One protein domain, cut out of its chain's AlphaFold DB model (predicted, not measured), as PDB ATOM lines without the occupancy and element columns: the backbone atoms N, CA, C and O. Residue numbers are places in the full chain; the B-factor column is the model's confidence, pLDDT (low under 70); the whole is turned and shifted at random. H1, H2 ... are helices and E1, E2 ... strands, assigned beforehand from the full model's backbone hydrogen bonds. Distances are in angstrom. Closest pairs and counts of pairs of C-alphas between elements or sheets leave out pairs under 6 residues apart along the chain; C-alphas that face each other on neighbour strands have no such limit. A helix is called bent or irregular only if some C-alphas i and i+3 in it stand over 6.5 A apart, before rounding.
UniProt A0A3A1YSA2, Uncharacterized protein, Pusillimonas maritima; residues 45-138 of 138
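This is residues 45 to 138 of the 138 residues of an uncharacterized protein of Pusillimonas maritima (UniProt A0A3A1YSA2). A single strongly twisted sheet of seven strands, with the long strands E4 and E6 and the strand E7 side by side in its middle, has helix H1 packed over one face and curls round helix H2 on the opposite face. E2 and E3 lie one after the other along the far side of E4, E5 pairs with the bent first end of E6, and E1 borders E7. The printed part has 94 residues, with two named helices and seven named strands; along the chain E1 comes first, then H1, then the six strands from E2 to E7, and H2 comes last; the class is mixed, helices and strands, and each neighbour pair of the branched sheet is antiparallel. The whole is compact, with a radius of gyration of the C-alphas of 12.9 A, and its spans of 37 by 25 by 23 A make it only just elongated.

In the sheet, E4 is residues 82 to 92, 31.1 A long, and E6 is residues 102 to 113, 25.4 A. E7 is residues 119 to 125, 20.4 A. The shorter strands are E1, residues 45 to 48, from C-alpha 45 at (214.746, 181.353, 260.602), E2, residues 67 to 70, E3, residues 74 to 78, and E5, residues 97 to 99. H1 is residues 54 to 63, 14.3 A, and H2 is residues 129 to 137, 12.9 A, ending with C-alpha 137 at (229.566, 177.288, 260.543).

E4 and E6 are antiparallel at 148 degrees, with N 89 and O 108 2.7 A apart, within hydrogen-bond range. E2 and E3 lie on one side of E4 and E6 on the other; N 69 and O 90 are 2.8 A apart, and so are N 76 and O 84 in the hairpin of E3 and E4. E6 bends by 79 degrees at residue 105. E5, E6 and E7 form a meander, each strand the antiparallel neighbour of the one before, with N 105 to O 97 at 2.8 A and N 122 to O 109 at 2.8 A. E1 and E7 are antiparallel, with N 121 and O 47 2.8 A apart. H1 is on the sheet at a height of 8.2 A, over E6 and only just over E4, where 3 of its C-alphas fall; it runs slantwise to the strands, at 37 degrees to E6 on the local plane. Its closest C-alphas to E6 are Pro 54 and Gly 109, 5.0 A. H2 is on the opposite face, its closest C-alphas to E3 being Arg 137 and Ser 78, 4.4 A. In H1 and H2 every O i to N i+4 pair is within hydrogen-bond range.

The C-alphas farthest apart are those of Gly 65 and Asn 79, 38.8 A. The printed part has no cut, its links are tight, and no printed residue is under 70, with a mean pLDDT of the printed part of 89.4.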
ATOM      1  N   LEU A  45     215.540 182.566 260.483       90.88
ATOM      2  CA  LEU A  45     214.746 181.353 260.602       90.88
ATOM      3  C   LEU A  45     215.370 180.272 259.721       90.88
ATOM      4  O   LEU A  45     215.641 180.522 258.550       90.88
ATOM      5  N   VAL A  46     215.585 179.082 260.281       90.19
ATOM      6  CA  VAL A  46     216.093 177.903 259.568       90.19
ATOM      7  C   VAL A  46     215.236 176.707 259.954       90.19
ATOM      8  O   VAL A  46     215.044 176.459 261.146       90.19
ATOM      9  N   GLN A  47     214.695 175.996 258.966       91.00
ATOM     10  CA  GLN A  47     213.801 174.855 259.175       91.00
ATOM     11  C   GLN A  47     213.912 173.844 258.029       91.00
ATOM     12  O   GLN A  47     214.480 174.130 256.977       91.00
ATOM     13  N   ALA A  48     213.346 172.654 258.217       89.25
ATOM     14  CA  ALA A  48     213.241 171.664 257.153       89.25
ATOM     15  C   ALA A  48     212.432 172.205 255.954       89.25
ATOM     16  O   ALA A  48     211.509 173.008 256.114       89.25
ATOM     17  N   LEU A  49     212.780 171.757 254.742       89.75
ATOM     18  CA  LEU A  49     212.204 172.278 253.491       89.75
ATOM     19  C   LEU A  49     210.694 172.055 253.347       89.75
ATOM     20  O   LEU A  49     210.043 172.797 252.621       89.75
ATOM     21  N   ASN A  50     210.139 171.050 254.025       86.69
ATOM     22  CA  ASN A  50     208.699 170.794 254.057       86.69
ATOM     23  C   ASN A  50     207.926 171.813 254.910       86.69
ATOM     24  O   ASN A  50     206.713 171.918 254.761       86.69
ATOM     25  N   ILE A  51     208.603 172.537 255.807       86.69
ATOM     26  CA  ILE A  51     207.993 173.577 256.646       86.69
ATOM     27  C   ILE A  51     208.284 174.961 256.064       86.69
ATOM     28  O   ILE A  51     207.395 175.806 255.969       86.69
ATOM     29  N   LEU A  52     209.528 175.189 255.641       89.62
ATOM     30  CA  LEU A  52     209.978 176.457 255.081       89.62
ATOM     31  C   LEU A  52     210.441 176.249 253.639       89.62
ATOM     32  O   LEU A  52     211.593 175.894 253.401       89.62
ATOM     33  N   GLU A  53     209.533 176.484 252.687       91.00
ATOM     34  CA  GLU A  53     209.769 176.248 251.261       91.00
ATOM     35  C   GLU A  53     210.210 177.534 250.527       91.00
ATOM     36  O   GLU A  53     209.377 178.387 250.207       91.00
ATOM     37  N   PRO A  54     211.498 177.696 250.173       90.75
ATOM     38  CA  PRO A  54     212.008 178.941 249.588       90.75
ATOM     39  C   PRO A  54     211.445 179.219 248.191       90.75
ATOM     40  O   PRO A  54     211.273 180.370 247.796       90.75
ATOM     41  N   ARG A  55     211.114 178.161 247.441       89.88
ATOM     42  CA  ARG A  55     210.480 178.281 246.121       89.88
ATOM     43  C   ARG A  55     209.105 178.936 246.216       89.88
ATOM     44  O   ARG A  55     208.792 179.793 245.397       89.88
ATOM     45  N   ALA A  56     208.324 178.602 247.243       88.12
ATOM     46  CA  ALA A  56     207.028 179.227 247.477       88.12
ATOM     47  C   ALA A  56     207.168 180.732 247.771       88.12
ATOM     48  O   ALA A  56     206.374 181.526 247.265       88.12
ATOM     49  N   PHE A  57     208.202 181.147 248.518       87.12
ATOM     50  CA  PHE A  57     208.519 182.571 248.713       87.12
ATOM     51  C   PHE A  57     208.846 183.264 247.390       87.12
ATOM     52  O   PHE A  57     208.303 184.335 247.123       87.12
ATOM     53  N   ALA A  58     209.673 182.639 246.546       88.75
ATOM     54  CA  ALA A  58     210.026 183.200 245.248       88.75
ATOM     55  C   ALA A  58     208.799 183.393 244.344       88.75
ATOM     56  O   ALA A  58     208.601 184.477 243.803       88.75
ATOM     57  N   ILE A  59     207.937 182.379 244.240       90.31
ATOM     58  CA  ILE A  59     206.717 182.440 243.420       90.31
ATOM     59  C   ILE A  59     205.771 183.537 243.922       90.31
ATOM     60  O   ILE A  59     205.258 184.317 243.124       90.31
ATOM     61  N   ARG A  60     205.557 183.638 245.242       87.12
ATOM     62  CA  ARG A  60     204.685 184.674 245.825       87.12
ATOM     63  C   ARG A  60     205.217 186.077 245.568       87.12
ATOM     64  O   ARG A  60     204.454 186.960 245.197       87.12
ATOM     65  N   ALA A  61     206.520 186.269 245.739       88.31
ATOM     66  CA  ALA A  61     207.173 187.542 245.484       88.31
ATOM     67  C   ALA A  61     207.091 187.933 243.996       88.31
ATOM     68  O   ALA A  61     206.717 189.062 243.693       88.31
ATOM     69  N   GLN A  62     207.324 186.994 243.072       89.69
ATOM     70  CA  GLN A  62     207.131 187.223 241.633       89.69
ATOM     71  C   GLN A  62     205.672 187.560 241.290       89.69
ATOM     72  O   GLN A  62     205.426 188.498 240.538       89.69
ATOM     73  N   GLY A  63     204.704 186.848 241.878       88.75
ATOM     74  CA  GLY A  63     203.274 187.123 241.702       88.75
ATOM     75  C   GLY A  63     202.841 188.496 242.231       88.75
ATOM     76  O   GLY A  63     201.922 189.098 241.687       88.75
ATOM     77  N   ALA A  64     203.536 189.021 243.244       87.50
ATOM     78  CA  ALA A  64     203.352 190.379 243.755       87.50
ATOM     79  C   ALA A  64     204.107 191.456 242.943       87.50
ATOM     80  O   ALA A  64     204.101 192.625 243.322       87.50
ATOM     81  N   GLY A  65     204.777 191.082 241.845       88.81
ATOM     82  CA  GLY A  65     205.556 192.002 241.012       88.81
ATOM     83  C   GLY A  65     206.937 192.355 241.577       88.81
ATOM     84  O   GLY A  65     207.596 193.260 241.066       88.81
ATOM     85  N   CYS A  66     207.403 191.659 242.615       89.19
ATOM     86  CA  CYS A  66     208.727 191.882 243.183       89.19
ATOM     87  C   CYS A  66     209.819 191.261 242.313       89.19
ATOM     88  O   CYS A  66     209.719 190.114 241.871       89.19
ATOM     89  N   GLN A  67     210.914 191.998 242.130       89.44
ATOM     90  CA  GLN A  67     212.097 191.479 241.463       89.44
ATOM     91  C   GLN A  67     212.949 190.676 242.449       89.44
ATOM     92  O   GLN A  67     213.296 191.152 243.530       89.44
ATOM     93  N   ILE A  68     213.311 189.456 242.058       90.06
ATOM     94  CA  ILE A  68     214.122 188.548 242.871       90.06
ATOM     95  C   ILE A  68     215.407 188.241 242.118       90.06
ATOM     96  O   ILE A  68     215.363 187.834 240.957       90.06
ATOM     97  N   SER A  69     216.546 188.407 242.783       89.38
ATOM     98  CA  SER A  69     217.834 187.939 242.288       89.38
ATOM     99  C   SER A  69     218.110 186.542 242.819       89.38
ATOM    100  O   SER A  69     218.112 186.365 244.041       89.38
ATOM    101  N   PRO A  70     218.406 185.552 241.965       87.69
ATOM    102  CA  PRO A  70     219.142 184.390 242.424       87.69
ATOM    103  C   PRO A  70     220.559 184.840 242.808       87.69
ATOM    104  O   PRO A  70     221.319 185.358 241.990       87.69
ATOM    105  N   GLY A  71     220.909 184.661 244.074       83.00
ATOM    106  CA  GLY A  71     222.280 184.760 244.549       83.00
ATOM    107  C   GLY A  71     223.140 183.645 243.957       83.00
ATOM    108  O   GLY A  71     222.650 182.594 243.540       83.00
ATOM    109  N   LYS A  72     224.455 183.870 243.920       87.31
ATOM    110  CA  LYS A  72     225.408 182.830 243.519       87.31
ATOM    111  C   LYS A  72     225.428 181.718 244.563       87.31
ATOM    112  O   LYS A  72     225.433 181.998 245.765       87.31
ATOM    113  N   GLU A  73     225.520 180.475 244.100       91.94
ATOM    114  CA  GLU A  73     225.763 179.353 244.997       91.94
ATOM    115  C   GLU A  73     227.054 179.587 245.777       91.94
ATOM    116  O   GLU A  73     228.115 179.852 245.206       91.94
ATOM    117  N   THR A  74     226.951 179.529 247.100       93.06
ATOM    118  CA  THR A  74     228.087 179.740 247.994       93.06
ATOM    119  C   THR A  74     228.410 178.430 248.686       93.06
ATOM    120  O   THR A  74     227.550 177.844 249.341       93.06
ATOM    121  N   ARG A  75     229.654 177.966 248.573       94.69
ATOM    122  CA  ARG A  75     230.127 176.811 249.339       94.69
ATOM    123  C   ARG A  75     230.640 177.271 250.697       94.69
ATOM    124  O   ARG A  75     231.435 178.206 250.779       94.69
ATOM    125  N   LEU A  76     230.170 176.623 251.753       93.50
ATOM    126  CA  LEU A  76     230.532 176.892 253.140       93.50
ATOM    127  C   LEU A  76     230.927 175.582 253.815       93.50
ATOM    128  O   LEU A  76     230.426 174.522 253.460       93.50
ATOM    129  N   LEU A  77     231.806 175.658 254.809       92.31
ATOM    130  CA  LEU A  77     232.145 174.515 255.650       92.31
ATOM    131  C   LEU A  77     231.376 174.622 256.970       92.31
ATOM    132  O   LEU A  77     231.513 175.619 257.682       92.31
ATOM    133  N   SER A  78     230.560 173.612 257.269       89.88
ATOM    134  CA  SER A  78     229.924 173.423 258.572       89.88
ATOM    135  C   SER A  78     230.771 172.498 259.435       89.88
ATOM    136  O   SER A  78     231.204 171.441 258.972       89.88
ATOM    137  N   ASN A  79     230.935 172.846 260.711       87.06
ATOM    138  CA  ASN A  79     231.642 171.999 261.671       87.06
ATOM    139  C   ASN A  79     230.900 170.682 261.970       87.06
ATOM    140  O   ASN A  79     231.525 169.724 262.416       87.06
ATOM    141  N   LYS A  80     229.582 170.622 261.732       84.56
ATOM    142  CA  LYS A  80     228.739 169.462 262.075       84.56
ATOM    143  C   LYS A  80     228.456 168.535 260.906       84.56
ATOM    144  O   LYS A  80     228.459 167.322 261.078       84.56
ATOM    145  N   ILE A  81     228.160 169.104 259.740       85.81
ATOM    146  CA  ILE A  81     227.687 168.341 258.573       85.81
ATOM    147  C   ILE A  81     228.631 168.429 257.369       85.81
ATOM    148  O   ILE A  81     228.301 167.930 256.294       85.81
ATOM    149  N   GLY A  82     229.803 169.047 257.544       91.00
ATOM    150  CA  GLY A  82     230.823 169.160 256.509       91.00
ATOM    151  C   GLY A  82     230.503 170.227 255.453       91.00
ATOM    152  O   GLY A  82     229.903 171.256 255.777       91.00
ATOM    153  N   PRO A  83     230.947 170.041 254.199       93.88
ATOM    154  CA  PRO A  83     230.706 170.987 253.114       93.88
ATOM    155  C   PRO A  83     229.215 171.154 252.791       93.88
ATOM    156  O   PRO A  83     228.479 170.181 252.610       93.88
ATOM    157  N   VAL A  84     228.784 172.409 252.688       94.44
ATOM    158  CA  VAL A  84     227.403 172.830 252.442       94.44
ATOM    159  C   VAL A  84     227.353 173.783 251.252       94.44
ATOM    160  O   VAL A  84     228.141 174.721 251.150       94.44
ATOM    161  N   ILE A  85     226.386 173.566 250.366       95.44
ATOM    162  CA  ILE A  85     226.033 174.443 249.253       95.44
ATOM    163  C   ILE A  85     224.853 175.308 249.691       95.44
ATOM    164  O   ILE A  85     223.802 174.794 250.073       95.44
ATOM    165  N   LEU A  86     225.037 176.624 249.641       94.88
ATOM    166  CA  LEU A  86     224.031 177.636 249.932       94.88
ATOM    167  C   LEU A  86     223.464 178.197 248.625       94.88
ATOM    168  O   LEU A  86     224.201 178.817 247.858       94.88
ATOM    169  N   THR A  87     222.158 178.054 248.418       94.81
ATOM    170  CA  THR A  87     221.401 178.695 247.335       94.81
ATOM    171  C   THR A  87     220.540 179.800 247.938       94.81
ATOM    172  O   THR A  87     219.612 179.522 248.697       94.81
ATOM    173  N   GLU A  88     220.851 181.055 247.627       94.88
ATOM    174  CA  GLU A  88     220.236 182.247 248.222       94.88
ATOM    175  C   GLU A  88     219.447 183.023 247.165       94.88
ATOM    176  O   GLU A  88     219.866 183.105 246.017       94.88
ATOM    177  N   TYR A  89     218.324 183.616 247.552       94.50
ATOM    178  CA  TYR A  89     217.533 184.543 246.753       94.50
ATOM    179  C   TYR A  89     217.378 185.850 247.524       94.50
ATOM    180  O   TYR A  89     217.094 185.846 248.727       94.50
ATOM    181  N   THR A  90     217.548 186.971 246.832       91.94
ATOM    182  CA  THR A  90     217.437 188.310 247.415       91.94
ATOM    183  C   THR A  90     216.359 189.114 246.707       91.94
ATOM    184  O   THR A  90     216.172 189.010 245.496       91.94
ATOM    185  N   VAL A  91     215.632 189.923 247.470       85.44
ATOM    186  CA  VAL A  91     214.648 190.859 246.917       85.44
ATOM    187  C   VAL A  91     215.390 192.115 246.465       85.44
ATOM    188  O   VAL A  91     216.175 192.673 247.236       85.44
ATOM    189  N   ILE A  92     215.181 192.540 245.218       82.56
ATOM    190  CA  ILE A  92     215.814 193.729 244.629       82.56
ATOM    191  C   ILE A  92     214.796 194.872 244.540       82.56
ATOM    192  O   ILE A  92     213.607 194.657 244.308       82.56
ATOM    193  N   GLY A  93     215.293 196.105 244.655       77.12
ATOM    194  CA  GLY A  93     214.524 197.319 244.398       77.12
ATOM    195  C   GLY A  93     213.754 197.795 245.625       77.12
ATOM    196  O   GLY A  93     214.229 197.674 246.753       77.12
ATOM    197  N   SER A  94     212.580 198.379 245.389       79.06
ATOM    198  CA  SER A  94     211.708 198.949 246.423       79.06
ATOM    199  C   SER A  94     210.661 197.971 246.968       79.06
ATOM    200  O   SER A  94     209.849 198.371 247.797       79.06
ATOM    201  N   CYS A  95     210.662 196.705 246.533       84.25
ATOM    202  CA  CYS A  95     209.793 195.695 247.134       84.25
ATOM    203  C   CYS A  95     210.337 195.257 248.501       84.25
ATOM    204  O   CYS A  95     211.534 195.010 248.665       84.25
ATOM    205  N   GLU A  96     209.434 195.108 249.465       86.44
ATOM    206  CA  GLU A  96     209.718 194.535 250.772       86.44
ATOM    207  C   GLU A  96     208.869 193.279 250.980       86.44
ATOM    208  O   GLU A  96     207.652 193.291 250.803       86.44
ATOM    209  N   LEU A  97     209.527 192.179 251.346       86.25
ATOM    210  CA  LEU A  97     208.856 190.949 251.748       86.25
ATOM    211  C   LEU A  97     208.847 190.850 253.266       86.25
ATOM    212  O   LEU A  97     209.854 191.116 253.922       86.25
ATOM    213  N   SER A  98     207.733 190.389 253.817       87.50
ATOM    214  CA  SER A  98     207.579 190.146 255.245       87.50
ATOM    215  C   SER A  98     206.939 188.784 255.505       87.50
ATOM    216  O   SER A  98     206.326 188.157 254.637       87.50
ATOM    217  N   SER A  99     207.135 188.289 256.719       82.19
ATOM    218  CA  SER A  99     206.546 187.067 257.260       82.19
ATOM    219  C   SER A  99     206.157 187.339 258.716       82.19
ATOM    220  O   SER A  99     206.798 188.189 259.342       82.19
ATOM    221  N   PRO A 100     205.188 186.609 259.306       81.00
ATOM    222  CA  PRO A 100     204.828 186.763 260.719       81.00
ATOM    223  C   PRO A 100     206.016 186.720 261.696       81.00
ATOM    224  O   PRO A 100     205.932 187.266 262.790       81.00
ATOM    225  N   HIS A 101     207.130 186.092 261.307       81.94
ATOM    226  CA  HIS A 101     208.335 185.974 262.133       81.94
ATOM    227  C   HIS A 101     209.447 186.973 261.781       81.94
ATOM    228  O   HIS A 101     210.334 187.208 262.599       81.94
ATOM    229  N   ILE A 102     209.450 187.525 260.562       87.19
ATOM    230  CA  ILE A 102     210.520 188.392 260.053       87.19
ATOM    231  C   ILE A 102     209.870 189.551 259.282       87.19
ATOM    232  O   ILE A 102     209.439 189.350 258.145       87.19
ATOM    233  N   PRO A 103     209.802 190.760 259.871       82.44
ATOM    234  CA  PRO A 103     209.060 191.881 259.292       82.44
ATOM    235  C   PRO A 103     209.721 192.493 258.048       82.44
ATOM    236  O   PRO A 103     209.044 193.180 257.298       82.44
ATOM    237  N   SER A 104     211.009 192.224 257.807       88.19
ATOM    238  CA  SER A 104     211.750 192.725 256.641       88.19
ATOM    239  C   SER A 104     212.745 191.674 256.152       88.19
ATOM    240  O   SER A 104     213.873 191.585 256.649       88.19
ATOM    241  N   ILE A 105     212.311 190.814 255.231       90.19
ATOM    242  CA  ILE A 105     213.110 189.721 254.672       90.19
ATOM    243  C   ILE A 105     214.148 190.303 253.708       90.19
ATOM    244  O   ILE A 105     213.814 190.864 252.667       90.19
ATOM    245  N   GLY A 106     215.426 190.136 254.051       88.44
ATOM    246  CA  GLY A 106     216.554 190.524 253.203       88.44
ATOM    247  C   GLY A 106     216.966 189.437 252.214       88.44
ATOM    248  O   GLY A 106     217.558 189.738 251.179       88.44
ATOM    249  N   GLY A 107     216.659 188.180 252.529       92.56
ATOM    250  CA  GLY A 107     216.859 187.053 251.632       92.56
ATOM    251  C   GLY A 107     216.369 185.743 252.228       92.56
ATOM    252  O   GLY A 107     216.072 185.632 253.422       92.56
ATOM    253  N   PHE A 108     216.238 184.756 251.359       94.94
ATOM    254  CA  PHE A 108     215.712 183.438 251.679       94.94
ATOM    255  C   PHE A 108     216.286 182.416 250.709       94.94
ATOM    256  O   PHE A 108     216.778 182.767 249.642       94.94
ATOM    257  N   GLY A 109     216.243 181.142 251.056       95.94
ATOM    258  CA  GLY A 109     216.858 180.126 250.218       95.94
ATOM    259  C   GLY A 109     216.961 178.794 250.920       95.94
ATOM    260  O   GLY A 109     216.271 178.549 251.907       95.94
ATOM    261  N   GLN A 110     217.825 177.931 250.410       95.06
ATOM    262  CA  GLN A 110     218.113 176.650 251.040       95.06
ATOM    263  C   GLN A 110     219.609 176.415 251.144       95.06
ATOM    264  O   GLN A 110     220.386 176.906 250.324       95.06
ATOM    265  N   PHE A 111     220.006 175.622 252.126       93.88
ATOM    266  CA  PHE A 111     221.335 175.044 252.146       93.88
ATOM    267  C   PHE A 111     221.255 173.529 252.242       93.88
ATOM    268  O   PHE A 111     220.327 172.975 252.844       93.88
ATOM    269  N   GLN A 112     222.221 172.867 251.618       94.00
ATOM    270  CA  GLN A 112     222.316 171.417 251.614       94.00
ATOM    271  C   GLN A 112     223.757 170.945 251.724       94.00
ATOM    272  O   GLN A 112     224.644 171.579 251.158       94.00
ATOM    273  N   ASN A 113     224.005 169.837 252.416       92.69
ATOM    274  CA  ASN A 113     225.323 169.207 252.341       92.69
ATOM    275  C   ASN A 113     225.577 168.632 250.934       92.69
ATOM    276  O   ASN A 113     224.635 168.395 250.172       92.69
ATOM    277  N   GLU A 114     226.840 168.384 250.582       85.62
ATOM    278  CA  GLU A 114     227.198 167.838 249.255       85.62
ATOM    279  C   GLU A 114     226.546 166.473 248.966       85.62
ATOM    280  O   GLU A 114     226.222 166.177 247.820       85.62
ATOM    281  N   GLY A 115     226.267 165.677 250.003       81.25
ATOM    282  CA  GLY A 115     225.543 164.407 249.879       81.25
ATOM    283  C   GLY A 115     224.016 164.531 249.767       81.25
ATOM    284  O   GLY A 115     223.342 163.515 249.646       81.25
ATOM    285  N   GLY A 116     223.443 165.734 249.870       83.50
ATOM    286  CA  GLY A 116     221.995 165.977 249.795       83.50
ATOM    287  C   GLY A 116     221.153 165.423 250.956       83.50
ATOM    288  O   GLY A 116     219.940 165.629 250.967       83.50
ATOM    289  N   ALA A 117     221.768 164.751 251.934       83.31
ATOM    290  CA  ALA A 117     221.105 164.143 253.089       83.31
ATOM    291  C   ALA A 117     220.554 165.177 254.086       83.31
ATOM    292  O   ALA A 117     219.522 164.954 254.716       83.31
ATOM    293  N   HIS A 118     221.221 166.324 254.216       85.12
ATOM    294  CA  HIS A 118     220.790 167.416 255.081       85.12
ATOM    295  C   HIS A 118     220.392 168.594 254.209       85.12
ATOM    296  O   HIS A 118     221.241 169.159 253.527       85.12
ATOM    297  N   ARG A 119     219.105 168.957 254.227       90.50
ATOM    298  CA  ARG A 119     218.558 170.075 253.453       90.50
ATOM    299  C   ARG A 119     217.642 170.912 254.330       90.50
ATOM    300  O   ARG A 119     216.681 170.386 254.892       90.50
ATOM    301  N   MET A 120     217.914 172.207 254.421       92.69
ATOM    302  CA  MET A 120     217.100 173.137 255.204       92.69
ATOM    303  C   MET A 120     216.803 174.401 254.406       92.69
ATOM    304  O   MET A 120     217.652 174.898 253.667       92.69
ATOM    305  N   GLY A 121     215.583 174.906 254.556       94.25
ATOM    306  CA  GLY A 121     215.200 176.239 254.120       94.25
ATOM    307  C   GLY A 121     215.654 177.272 255.144       94.25
ATOM    308  O   GLY A 121     215.751 176.984 256.341       94.25
ATOM    309  N   PHE A 122     215.909 178.489 254.685       93.75
ATOM    310  CA  PHE A 122     216.207 179.620 255.548       93.75
ATOM    311  C   PHE A 122     215.543 180.902 255.048       93.75
ATOM    312  O   PHE A 122     215.301 181.083 253.853       93.75
ATOM    313  N   VAL A 123     215.308 181.817 255.983       93.62
ATOM    314  CA  VAL A 123     214.909 183.206 255.742       93.62
ATOM    315  C   VAL A 123     215.684 184.076 256.724       93.62
ATOM    316  O   VAL A 123     215.789 183.731 257.903       93.62
ATOM    317  N   TYR A 124     216.222 185.205 256.272       93.06
ATOM    318  CA  TYR A 124     216.902 186.159 257.144       93.06
ATOM    319  C   TYR A 124     216.448 187.600 256.890       93.06
ATOM    320  O   TYR A 124     216.037 187.973 255.789       93.06
ATOM    321  N   ALA A 125     216.528 188.431 257.926       92.19
ATOM    322  CA  ALA A 125     216.142 189.832 257.881       92.19
ATOM    323  C   ALA A 125     217.176 190.702 257.145       92.19
ATOM    324  O   ALA A 125     218.357 190.355 257.065       92.19
ATOM    325  N   LYS A 126     216.785 191.873 256.644       89.50
ATOM    326  CA  LYS A 126     217.723 192.806 255.993       89.50
ATOM    327  C   LYS A 126     218.940 193.100 256.892       89.50
ATOM    328  O   LYS A 126     218.807 193.346 258.086       89.50
ATOM    329  N   GLY A 127     220.152 192.993 256.333       90.31
ATOM    330  CA  GLY A 127     221.416 193.151 257.074       90.31
ATOM    331  C   GLY A 127     221.851 191.949 257.935       90.31
ATOM    332  O   GLY A 127     222.937 191.979 258.513       90.31
ATOM    333  N   ARG A 128     221.066 190.862 258.004       92.44
ATOM    334  CA  ARG A 128     221.348 189.680 258.849       92.44
ATOM    335  C   ARG A 128     221.982 188.493 258.125       92.44
ATOM    336  O   ARG A 128     222.090 187.420 258.710       92.44
ATOM    337  N   ARG A 129     222.472 188.671 256.897       92.12
ATOM    338  CA  ARG A 129     223.123 187.591 256.135       92.12
ATOM    339  C   ARG A 129     224.271 186.921 256.908       92.12
ATOM    340  O   ARG A 129     224.410 185.707 256.860       92.12
ATOM    341  N   HIS A 130     225.060 187.679 257.673       92.38
ATOM    342  CA  HIS A 130     226.138 187.126 258.508       92.38
ATOM    343  C   HIS A 130     225.626 186.107 259.540       92.38
ATOM    344  O   HIS A 130     226.256 185.074 259.737       92.38
ATOM    345  N   ALA A 131     224.440 186.328 260.122       91.75
ATOM    346  CA  ALA A 131     223.865 185.429 261.118       91.75
ATOM    347  C   ALA A 131     223.557 184.039 260.538       91.75
ATOM    348  O   ALA A 131     223.678 183.054 261.268       91.75
ATOM    349  N   LEU A 132     223.195 183.958 259.248       92.25
ATOM    350  CA  LEU A 132     223.037 182.701 258.509       92.25
ATOM    351  C   LEU A 132     224.380 181.987 258.343       92.25
ATOM    352  O   LEU A 132     224.491 180.804 258.653       92.25
ATOM    353  N   ILE A 133     225.405 182.707 257.886       93.06
ATOM    354  CA  ILE A 133     226.745 182.136 257.682       93.06
ATOM    355  C   ILE A 133     227.302 181.593 259.003       93.06
ATOM    356  O   ILE A 133     227.790 180.467 259.061       93.06
ATOM    357  N   ASP A 134     227.153 182.355 260.081       92.06
ATOM    358  CA  ASP A 134     227.567 181.949 261.421       92.06
ATOM    359  C   ASP A 134     226.723 180.788 261.971       92.06
ATOM    360  O   ASP A 134     227.163 180.102 262.890       92.06
ATOM    361  N   HIS A 135     225.490 180.588 261.493       89.81
ATOM    362  CA  HIS A 135     224.666 179.433 261.862       89.81
ATOM    363  C   HIS A 135     225.170 178.168 261.176       89.81
ATOM    364  O   HIS A 135     225.326 177.149 261.834       89.81
ATOM    365  N   ILE A 136     225.484 178.253 259.884       90.69
ATOM    366  CA  ILE A 136     225.990 177.118 259.102       90.69
ATOM    367  C   ILE A 136     227.360 176.657 259.618       90.69
ATOM    368  O   ILE A 136     227.633 175.460 259.646       90.69
ATOM    369  N   ARG A 137     228.217 177.595 260.038       90.12
ATOM    370  CA  ARG A 137     229.566 177.288 260.543       90.12
ATOM    371  C   ARG A 137     229.580 176.563 261.892       90.12
ATOM    372  O   ARG A 137     230.572 175.908 262.182       90.12
ATOM    373  N   GLN A 138     228.535 176.693 262.712       84.31
ATOM    374  CA  GLN A 138     228.449 176.051 264.035       84.31
ATOM    375  C   GLN A 138     228.114 174.566 263.962       84.31
ATOM    376  O   GLN A 138     228.542 173.853 264.892       84.31
TER     377      GLN A 138